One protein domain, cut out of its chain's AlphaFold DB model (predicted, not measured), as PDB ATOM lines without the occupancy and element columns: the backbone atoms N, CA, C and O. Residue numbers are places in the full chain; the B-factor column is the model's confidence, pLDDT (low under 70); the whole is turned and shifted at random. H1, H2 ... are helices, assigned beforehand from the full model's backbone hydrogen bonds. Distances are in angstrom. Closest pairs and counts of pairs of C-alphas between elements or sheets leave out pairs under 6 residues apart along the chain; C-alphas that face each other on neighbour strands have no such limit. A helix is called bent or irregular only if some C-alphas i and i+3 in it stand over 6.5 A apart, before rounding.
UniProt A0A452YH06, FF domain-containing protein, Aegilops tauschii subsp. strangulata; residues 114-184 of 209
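AT A GLANCE: This is residues 114 to 184 of the 209 residues of the protein "FF domain-containing protein" of Aegilops tauschii subsp. strangulata (UniProt A0A452YH06). What shape do these atoms make? One long helix, H5, runs along the length of the domain, with H1 slanting across it and H3 turned crosswise, reaching from H5 at its first residue to H1 at its last. The short H4 packs on H1 at one end of the domain, while the short H2 and the loop of residues 132 to 144 lie towards the other. What is it built of? The 71 printed residues have five named helices, H1 H2 H3 H4 H5 in that order, and no named strand: the class is all helix. How large is it? It is compact, with a radius of gyration of the C-alphas of 11.7 A and spans of 34 by 27 by 19 A.

HOW THE PARTS SIT: What does H1 touch? H1, residues 114 to 125, is the hub, the helix touching most others: H3, residues 145 to 152, H4, residues 156 to 160, and H5, residues 163 to 182. Its residues 121 to 125 alone touch H3, about perpendicular at 83 degrees, the closest C-alphas being those of Ala 125 and Leu 152, 7.1 A apart; with H4 the closest are those of Phe 118 and Arg 157, 5.9 A. H1 and H5 only just touch, with 3 pairs of C-alphas within 8 A, the closest Leu 122 and Trp 170 at 7.3 A, at a steep tilt of 44 degrees, the same way. How do the others stand? H3 and H5 only just touch, with 3 pairs of C-alphas within 8 A, the closest Trp 145 and Glu 167 at 7.1 A, about perpendicular at 78 degrees. H2, residues 128 to 131, is near H5, apart from H3 and H4, and meets H1 only through their link. What do the backbones show? Every O i to N i+4 pair is within hydrogen-bond range in H1 and H3, and 14 of 16 are in H5; H4 has 0 of 1, but 2 of 2 O i to N i+3 pairs, and H2 is too short for an i+4 pair.

IN THESE COORDINATES: Where does the first helix lie? H1 runs 16.0 A from C-alpha 114 at (92.022, 58.699, 131.818) to C-alpha 125. How long are the others? H2 measures 4.8 A, H3 10.0 A, H4 7.1 A and H5 29.5 A, ending with C-alpha 182 at (82.221, 36.196, 115.076). H5 is irregular, but only just: C-alphas 164 and 167 are 6.8 A apart.

THE WHOLE: How far does it reach? The two C-alphas farthest apart, those of Lys 160 and Pro 184, are 36.0 A apart. How is it linked? The printed part has no cut; the link from H2 to H3, 13 residues, is long, and the other three are tight. Where is confidence low? Residues 128 to 139 and 183 to 184 have pLDDT under 70; the mean of the printed part is 81.7.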
ATOM      1  N   CYS A 114      90.917  59.583 132.200       94.56
ATOM      2  CA  CYS A 114      92.022  58.699 131.818       94.56
ATOM      3  C   CYS A 114      91.536  57.324 131.328       94.56
ATOM      4  O   CYS A 114      92.085  56.779 130.373       94.56
ATOM      5  N   VAL A 115      90.493  56.765 131.949       94.25
ATOM      6  CA  VAL A 115      89.878  55.504 131.505       94.25
ATOM      7  C   VAL A 115      89.228  55.647 130.126       94.25
ATOM      8  O   VAL A 115      89.370  54.750 129.296       94.25
ATOM      9  N   ARG A 116      88.519  56.751 129.854       95.25
ATOM     10  CA  ARG A 116      87.938  57.014 128.525       95.25
ATOM     11  C   ARG A 116      89.020  57.163 127.460       95.25
ATOM     12  O   ARG A 116      88.915  56.521 126.419       95.25
ATOM     13  N   ASP A 117      90.073  57.915 127.755       94.00
ATOM     14  CA  ASP A 117      91.195  58.119 126.837       94.00
ATOM     15  C   ASP A 117      91.920  56.801 126.533       94.00
ATOM     16  O   ASP A 117      92.307  56.546 125.395       94.00
ATOM     17  N   PHE A 118      92.057  55.921 127.530       93.94
ATOM     18  CA  PHE A 118      92.626  54.589 127.335       93.94
ATOM     19  C   PHE A 118      91.740  53.691 126.469       93.94
ATOM     20  O   PHE A 118      92.246  52.972 125.615       93.94
ATOM     21  N   LYS A 119      90.414  53.738 126.640       92.06
ATOM     22  CA  LYS A 119      89.487  53.012 125.757       92.06
ATOM     23  C   LYS A 119      89.558  53.518 124.316       92.06
ATOM     24  O   LYS A 119      89.530  52.700 123.403       92.06
ATOM     25  N   ALA A 120      89.684  54.832 124.121       92.44
ATOM     26  CA  ALA A 120      89.903  55.413 122.797       92.44
ATOM     27  C   ALA A 120      91.221  54.908 122.184       92.44
ATOM     28  O   ALA A 120      91.221  54.407 121.063       92.44
ATOM     29  N   LEU A 121      92.309  54.900 122.964       91.12
ATOM     30  CA  LEU A 121      93.584  54.315 122.546       91.12
ATOM     31  C   LEU A 121      93.444  52.837 122.149       91.12
ATOM     32  O   LEU A 121      93.992  52.434 121.129       91.12
ATOM     33  N   LEU A 122      92.699  52.027 122.911       90.12
ATOM     34  CA  LEU A 122      92.431  50.633 122.539       90.12
ATOM     35  C   LEU A 122      91.716  50.540 121.186       90.12
ATOM     36  O   LEU A 122      92.102  49.718 120.361       90.12
ATOM     37  N   SER A 123      90.721  51.394 120.934       88.88
ATOM     38  CA  SER A 123      90.021  51.407 119.645       88.88
ATOM     39  C   SER A 123      90.878  51.866 118.468       88.88
ATOM     40  O   SER A 123      90.735  51.333 117.372       88.88
ATOM     41  N   GLU A 124      91.785  52.816 118.693       87.19
ATOM     42  CA  GLU A 124      92.703  53.336 117.675       87.19
ATOM     43  C   GLU A 124      93.825  52.331 117.365       87.19
ATOM     44  O   GLU A 124      94.104  52.040 116.203       87.19
ATOM     45  N   ALA A 125      94.460  51.775 118.402       82.19
ATOM     46  CA  ALA A 125      95.610  50.880 118.269       82.19
ATOM     47  C   ALA A 125      95.214  49.458 117.843       82.19
ATOM     48  O   ALA A 125      95.972  48.776 117.156       82.19
ATOM     49  N   ILE A 126      94.024  49.008 118.243       77.31
ATOM     50  CA  ILE A 126      93.475  47.683 117.931       77.31
ATOM     51  C   ILE A 126      92.315  47.851 116.937       77.31
ATOM     52  O   ILE A 126      91.215  47.316 117.107       77.31
ATOM     53  N   ALA A 127      92.567  48.648 115.899       72.56
ATOM     54  CA  ALA A 127      91.702  48.766 114.735       72.56
ATOM     55  C   ALA A 127      91.608  47.410 113.997       72.56
ATOM     56  O   ALA A 127      92.535  46.598 114.089       72.56
ATOM     57  N   PRO A 128      90.527  47.140 113.240       63.72
ATOM     58  CA  PRO A 128      90.322  45.865 112.539       63.72
ATOM     59  C   PRO A 128      91.505  45.451 111.645       63.72
ATOM     60  O   PRO A 128      91.851  44.273 111.593       63.72
ATOM     61  N   ASP A 129      92.204  46.414 111.042       60.00
ATOM     62  CA  ASP A 129      93.393  46.158 110.216       60.00
ATOM     63  C   ASP A 129      94.613  45.701 111.034       60.00
ATOM     64  O   ASP A 129      95.499  45.017 110.526       60.00
ATOM     65  N   ALA A 130      94.718  46.112 112.300       60.19
ATOM     66  CA  ALA A 130      95.738  45.626 113.234       60.19
ATOM     67  C   ALA A 130      95.309  44.308 113.902       60.19
ATOM     68  O   ALA A 130      96.152  43.504 114.290       60.19
ATOM     69  N   ALA A 131      94.000  44.057 113.996       60.41
ATOM     70  CA  ALA A 131      93.435  42.846 114.580       60.41
ATOM     71  C   ALA A 131      93.632  41.586 113.721       60.41
ATOM     72  O   ALA A 131      93.725  40.487 114.267       60.41
ATOM     73  N   THR A 132      93.695  41.738 112.397       60.47
ATOM     74  CA  THR A 132      93.910  40.638 111.439       60.47
ATOM     75  C   THR A 132      95.384  40.388 111.127       60.47
ATOM     76  O   THR A 132      95.731  39.315 110.636       60.47
ATOM     77  N   ARG A 133      96.270  41.342 111.445       62.66
ATOM     78  CA  ARG A 133      97.720  41.173 111.307       62.66
ATOM     79  C   ARG A 133      98.252  40.255 112.411       62.66
ATOM     80  O   ARG A 133      98.226  40.586 113.594       62.66
ATOM     81  N   THR A 134      98.736  39.086 112.008       61.38
ATOM     82  CA  THR A 134      99.520  38.180 112.855       61.38
ATOM     83  C   THR A 134     100.940  38.708 113.004       61.38
ATOM     84  O   THR A 134     101.579  39.032 112.002       61.38
ATOM     85  N   THR A 135     101.439  38.782 114.236       61.69
ATOM     86  CA  THR A 135     102.833  39.155 114.515       61.69
ATOM     87  C   THR A 135     103.770  37.967 114.283       61.69
ATOM     88  O   THR A 135     103.302  36.863 113.996       61.69
ATOM     89  N   GLU A 136     105.090  38.166 114.369       60.47
ATOM     90  CA  GLU A 136     106.113  37.140 114.066       60.47
ATOM     91  C   GLU A 136     105.909  35.815 114.835       60.47
ATOM     92  O   GLU A 136     106.319  34.754 114.375       60.47
ATOM     93  N   GLY A 137     105.209  35.854 115.975       60.31
ATOM     94  CA  GLY A 137     104.823  34.680 116.766       60.31
ATOM     95  C   GLY A 137     103.478  34.030 116.398       60.31
ATOM     96  O   GLY A 137     102.985  33.208 117.172       60.31
ATOM     97  N   GLY A 138     102.835  34.422 115.292       66.75
ATOM     98  CA  GLY A 138     101.539  33.897 114.832       66.75
ATOM     99  C   GLY A 138     100.328  34.316 115.677       66.75
ATOM    100  O   GLY A 138      99.233  33.787 115.495       66.75
ATOM    101  N   LYS A 139     100.503  35.250 116.618       68.56
ATOM    102  CA  LYS A 139      99.443  35.757 117.505       68.56
ATOM    103  C   LYS A 139      98.966  37.117 117.008       68.56
ATOM    104  O   LYS A 139      99.746  37.883 116.453       68.56
ATOM    105  N   THR A 140      97.688  37.426 117.201       73.50
ATOM    106  CA  THR A 140      97.149  38.757 116.889       73.50
ATOM    107  C   THR A 140      97.123  39.637 118.135       73.50
ATOM    108  O   THR A 140      97.030  39.148 119.266       73.50
ATOM    109  N   VAL A 141      97.131  40.953 117.917       74.62
ATOM    110  CA  VAL A 141      97.042  41.988 118.967       74.62
ATOM    111  C   VAL A 141      95.749  41.875 119.791       74.62
ATOM    112  O   VAL A 141      95.679  42.360 120.915       74.62
ATOM    113  N   VAL A 142      94.719  41.206 119.262       79.00
ATOM    114  CA  VAL A 142      93.442  40.959 119.957       79.00
ATOM    115  C   VAL A 142      93.512  39.744 120.885       79.00
ATOM    116  O   VAL A 142      92.742  39.650 121.831       79.00
ATOM    117  N   ILE A 143      94.427  38.805 120.641       80.56
ATOM    118  CA  ILE A 143      94.502  37.532 121.378       80.56
ATOM    119  C   ILE A 143      95.636  37.555 122.414       80.56
ATOM    120  O   ILE A 143      95.581  36.831 123.409       80.56
ATOM    121  N   SER A 144      96.662  38.392 122.219       85.31
ATOM    122  CA  SER A 144      97.815  38.472 123.118       85.31
ATOM    123  C   SER A 144      97.964  39.836 123.788       85.31
ATOM    124  O   SER A 144      98.253  40.837 123.134       85.31
ATOM    125  N   TRP A 145      97.873  39.845 125.122       88.12
ATOM    126  CA  TRP A 145      98.129  41.038 125.928       88.12
ATOM    127  C   TRP A 145      99.562  41.555 125.780       88.12
ATOM    128  O   TRP A 145      99.750  42.763 125.739       88.12
ATOM    129  N   SER A 146     100.570  40.682 125.686       85.75
ATOM    130  CA  SER A 146     101.972  41.109 125.548       85.75
ATOM    131  C   SER A 146     102.187  41.949 124.290       85.75
ATOM    132  O   SER A 146     102.753  43.033 124.374       85.75
ATOM    133  N   GLU A 147     101.642  41.497 123.161       84.06
ATOM    134  CA  GLU A 147     101.722  42.212 121.885       84.06
ATOM    135  C   GLU A 147     100.969  43.549 121.939       84.06
ATOM    136  O   GLU A 147     101.491  44.600 121.571       84.06
ATOM    137  N   ALA A 148      99.746  43.536 122.481       84.69
ATOM    138  CA  ALA A 148      98.976  44.760 122.674       84.69
ATOM    139  C   ALA A 148      99.690  45.742 123.603       84.69
ATOM    140  O   ALA A 148      99.723  46.941 123.348       84.69
ATOM    141  N   LYS A 149     100.293  45.249 124.680       87.31
ATOM    142  CA  LYS A 149     101.022  46.060 125.647       87.31
ATOM    143  C   LYS A 149     102.207  46.771 125.005       87.31
ATOM    144  O   LYS A 149     102.411  47.942 125.321       87.31
ATOM    145  N   ASP A 150     102.959  46.108 124.132       86.25
ATOM    146  CA  ASP A 150     104.117  46.714 123.472       86.25
ATOM    147  C   ASP A 150     103.698  47.840 122.517       86.25
ATOM    148  O   ASP A 150     104.301  48.916 122.541       86.25
ATOM    149  N   LEU A 151     102.582  47.670 121.799       83.62
ATOM    150  CA  LEU A 151     101.983  48.733 120.985       83.62
ATOM    151  C   LEU A 151     101.484  49.906 121.841       83.62
ATOM    152  O   LEU A 151     101.787  51.069 121.566       83.62
ATOM    153  N   LEU A 152     100.753  49.609 122.917       88.06
ATOM    154  CA  LEU A 152     100.116  50.618 123.767       88.06
ATOM    155  C   LEU A 152     101.121  51.404 124.621       88.06
ATOM    156  O   LEU A 152     100.861  52.555 124.961       88.06
ATOM    157  N   ARG A 153     102.265  50.810 124.987       88.19
ATOM    158  CA  ARG A 153     103.264  51.430 125.877       88.19
ATOM    159  C   ARG A 153     103.893  52.698 125.296       88.19
ATOM    160  O   ARG A 153     104.402  53.510 126.067       88.19
ATOM    161  N   SER A 154     103.859  52.849 123.974       87.19
ATOM    162  CA  SER A 154     104.353  54.030 123.267       87.19
ATOM    163  C   SER A 154     103.517  55.291 123.540       87.19
ATOM    164  O   SER A 154     104.053  56.398 123.507       87.19
ATOM    165  N   ASP A 155     102.227  55.141 123.868       89.69
ATOM    166  CA  ASP A 155     101.306  56.265 124.037       89.69
ATOM    167  C   ASP A 155     101.284  56.787 125.496       89.69
ATOM    168  O   ASP A 155     101.119  56.009 126.445       89.69
ATOM    169  N   PRO A 156     101.377  58.113 125.730       89.06
ATOM    170  CA  PRO A 156     101.304  58.694 127.072       89.06
ATOM    171  C   PRO A 156     100.041  58.317 127.869       89.06
ATOM    172  O   PRO A 156     100.118  58.178 129.098       89.06
ATOM    173  N   ARG A 157      98.894  58.113 127.199       90.31
ATOM    174  CA  ARG A 157      97.599  57.729 127.797       90.31
ATOM    175  C   ARG A 157      97.681  56.381 128.515       90.31
ATOM    176  O   ARG A 157      97.030  56.198 129.544       90.31
ATOM    177  N   TYR A 158      98.549  55.473 128.059       88.88
ATOM    178  CA  TYR A 158      98.785  54.175 128.704       88.88
ATOM    179  C   TYR A 158      99.290  54.330 130.145       88.88
ATOM    180  O   TYR A 158      98.834  53.643 131.064       88.88
ATOM    181  N   SER A 159     100.211  55.271 130.375       89.00
ATOM    182  CA  SER A 159     100.819  55.485 131.694       89.00
ATOM    183  C   SER A 159      99.837  56.042 132.735       89.00
ATOM    184  O   SER A 159      99.995  55.778 133.933       89.00
ATOM    185  N   LYS A 160      98.806  56.773 132.283       89.25
ATOM    186  CA  LYS A 160      97.863  57.511 133.136       89.25
ATOM    187  C   LYS A 160      96.888  56.607 133.880       89.25
ATOM    188  O   LYS A 160      96.521  56.919 135.012       89.25
ATOM    189  N   VAL A 161      96.527  55.463 133.305       89.25
ATOM    190  CA  VAL A 161      95.681  54.480 133.993       89.25
ATOM    191  C   VAL A 161      96.515  53.589 134.916       89.25
ATOM    192  O   VAL A 161      97.689  53.309 134.652       89.25
ATOM    193  N   ALA A 162      95.931  53.146 136.031       86.44
ATOM    194  CA  ALA A 162      96.586  52.254 136.977       86.44
ATOM    195  C   ALA A 162      96.916  50.900 136.327       86.44
ATOM    196  O   ALA A 162      96.083  50.312 135.644       86.44
ATOM    197  N   SER A 163      98.125  50.380 136.572       85.56
ATOM    198  CA  SER A 163      98.614  49.156 135.915       85.56
ATOM    199  C   SER A 163      97.698  47.948 136.115       85.56
ATOM    200  O   SER A 163      97.556  47.151 135.195       85.56
ATOM    201  N   LYS A 164      97.064  47.840 137.290       87.06
ATOM    202  CA  LYS A 164      96.124  46.762 137.631       87.06
ATOM    203  C   LYS A 164      94.861  46.750 136.760       87.06
ATOM    204  O   LYS A 164      94.270  45.698 136.571       87.06
ATOM    205  N   ASP A 165      94.471  47.903 136.218       89.31
ATOM    206  CA  ASP A 165      93.216  48.054 135.478       89.31
ATOM    207  C   ASP A 165      93.424  47.915 133.961       89.31
ATOM    208  O   ASP A 165      92.492  47.570 133.240       89.31
ATOM    209  N   ARG A 166      94.653  48.132 133.465       91.75
ATOM    210  CA  ARG A 166      94.981  48.126 132.024       91.75
ATOM    211  C   ARG A 166      94.646  46.801 131.349       91.75
ATOM    212  O   ARG A 166      93.940  46.792 130.347       91.75
ATOM    213  N   GLU A 167      95.132  45.703 131.920       91.31
ATOM    214  CA  GLU A 167      94.952  44.365 131.353       91.31
ATOM    215  C   GLU A 167      93.479  43.937 131.381       91.31
ATOM    216  O   GLU A 167      92.957  43.453 130.385       91.31
ATOM    217  N   SER A 168      92.770  44.204 132.482       92.38
ATOM    218  CA  SER A 168      91.331  43.925 132.590       92.38
ATOM    219  C   SER A 168      90.511  44.695 131.548       92.38
ATOM    220  O   SER A 168      89.641  44.127 130.885       92.38
ATOM    221  N   MET A 169      90.804  45.984 131.344       91.06
ATOM    222  CA  MET A 169      90.142  46.780 130.305       91.06
ATOM    223  C   MET A 169      90.448  46.266 128.899       91.06
ATOM    224  O   MET A 169      89.545  46.242 128.063       91.06
ATOM    225  N   TRP A 170      91.689  45.842 128.648       92.25
ATOM    226  CA  TRP A 170      92.066  45.236 127.376       92.25
ATOM    227  C   TRP A 170      91.320  43.920 127.137       92.25
ATOM    228  O   TRP A 170      90.715  43.782 126.082       92.25
ATOM    229  N   TRP A 171      91.255  43.010 128.117       90.31
ATOM    230  CA  TRP A 171      90.515  41.746 127.984       90.31
ATOM    231  C   TRP A 171      89.048  41.969 127.623       90.31
ATOM    232  O   TRP A 171      88.519  41.300 126.740       90.31
ATOM    233  N   ARG A 172      88.394  42.944 128.268       90.94
ATOM    234  CA  ARG A 172      87.006  43.306 127.946       90.94
ATOM    235  C   ARG A 172      86.862  43.819 126.515       90.94
ATOM    236  O   ARG A 172      85.924  43.439 125.828       90.94
ATOM    237  N   TYR A 173      87.781  44.676 126.075       89.38
ATOM    238  CA  TYR A 173      87.775  45.205 124.713       89.38
ATOM    239  C   TYR A 173      88.041  44.107 123.671       89.38
ATOM    240  O   TYR A 173      87.351  44.033 122.656       89.38
ATOM    241  N   ALA A 174      89.015  43.236 123.935       87.44
ATOM    242  CA  ALA A 174      89.363  42.112 123.079       87.44
ATOM    243  C   ALA A 174      88.201  41.120 122.930       87.44
ATOM    244  O   ALA A 174      87.890  40.723 121.809       87.44
ATOM    245  N   ASP A 175      87.517  40.769 124.025       87.75
ATOM    246  CA  ASP A 175      86.329  39.906 123.992       87.75
ATOM    247  C   ASP A 175      85.204  40.526 123.145       87.75
ATOM    248  O   ASP A 175      84.674  39.871 122.249       87.75
ATOM    249  N   ASP A 176      84.902  41.816 123.340       86.88
ATOM    250  CA  ASP A 176      83.916  42.536 122.520       86.88
ATOM    251  C   ASP A 176      84.298  42.547 121.029       86.88
ATOM    252  O   ASP A 176      83.437  42.377 120.163       86.88
ATOM    253  N   MET A 177      85.585  42.703 120.707       83.31
ATOM    254  CA  MET A 177      86.086  42.648 119.330       83.31
ATOM    255  C   MET A 177      85.964  41.253 118.713       83.31
ATOM    256  O   MET A 177      85.493  41.121 117.584       83.31
ATOM    257  N   VAL A 178      86.337  40.200 119.444       82.56
ATOM    258  CA  VAL A 178      86.197  38.811 118.979       82.56
ATOM    259  C   VAL A 178      84.726  38.461 118.755       82.56
ATOM    260  O   VAL A 178      84.399  37.803 117.767       82.56
ATOM    261  N   ARG A 179      83.824  38.927 119.628       84.44
ATOM    262  CA  ARG A 179      82.373  38.762 119.454       84.44
ATOM    263  C   ARG A 179      81.873  39.442 118.185       84.44
ATOM    264  O   ARG A 179      81.142  38.808 117.432       84.44
ATOM    265  N   LYS A 180      82.302  40.682 117.923       82.31
ATOM    266  CA  LYS A 180      81.948  41.418 116.698       82.31
ATOM    267  C   LYS A 180      82.447  40.715 115.436       82.31
ATOM    268  O   LYS A 180      81.694  40.601 114.483       82.31
ATOM    269  N   LEU A 181      83.670  40.183 115.442       72.88
ATOM    270  CA  LEU A 181      84.221  39.429 114.306       72.88
ATOM    271  C   LEU A 181      83.534  38.068 114.091       72.88
ATOM    272  O   LEU A 181      83.519  37.560 112.973       72.88
ATOM    273  N   LYS A 182      82.980  37.458 115.150       73.56
ATOM    274  CA  LYS A 182      82.221  36.196 115.076       73.56
ATOM    275  C   LYS A 182      80.762  36.370 114.660       73.56
ATOM    276  O   LYS A 182      80.134  35.363 114.343       73.56
ATOM    277  N   GLN A 183      80.213  37.582 114.689       59.94
ATOM    278  CA  GLN A 183      78.875  37.855 114.172       59.94
ATOM    279  C   GLN A 183      78.980  38.141 112.665       59.94
ATOM    280  O   GLN A 183      79.447  39.215 112.298       59.94
ATOM    281  N   PRO A 184      78.589  37.208 111.774       49.00
ATOM    282  CA  PRO A 184      78.388  37.556 110.374       49.00
ATOM    283  C   PRO A 184      77.222  38.550 110.290       49.00
ATOM    284  O   PRO A 184      76.251  38.405 111.031       49.00
TER     285      PRO A 184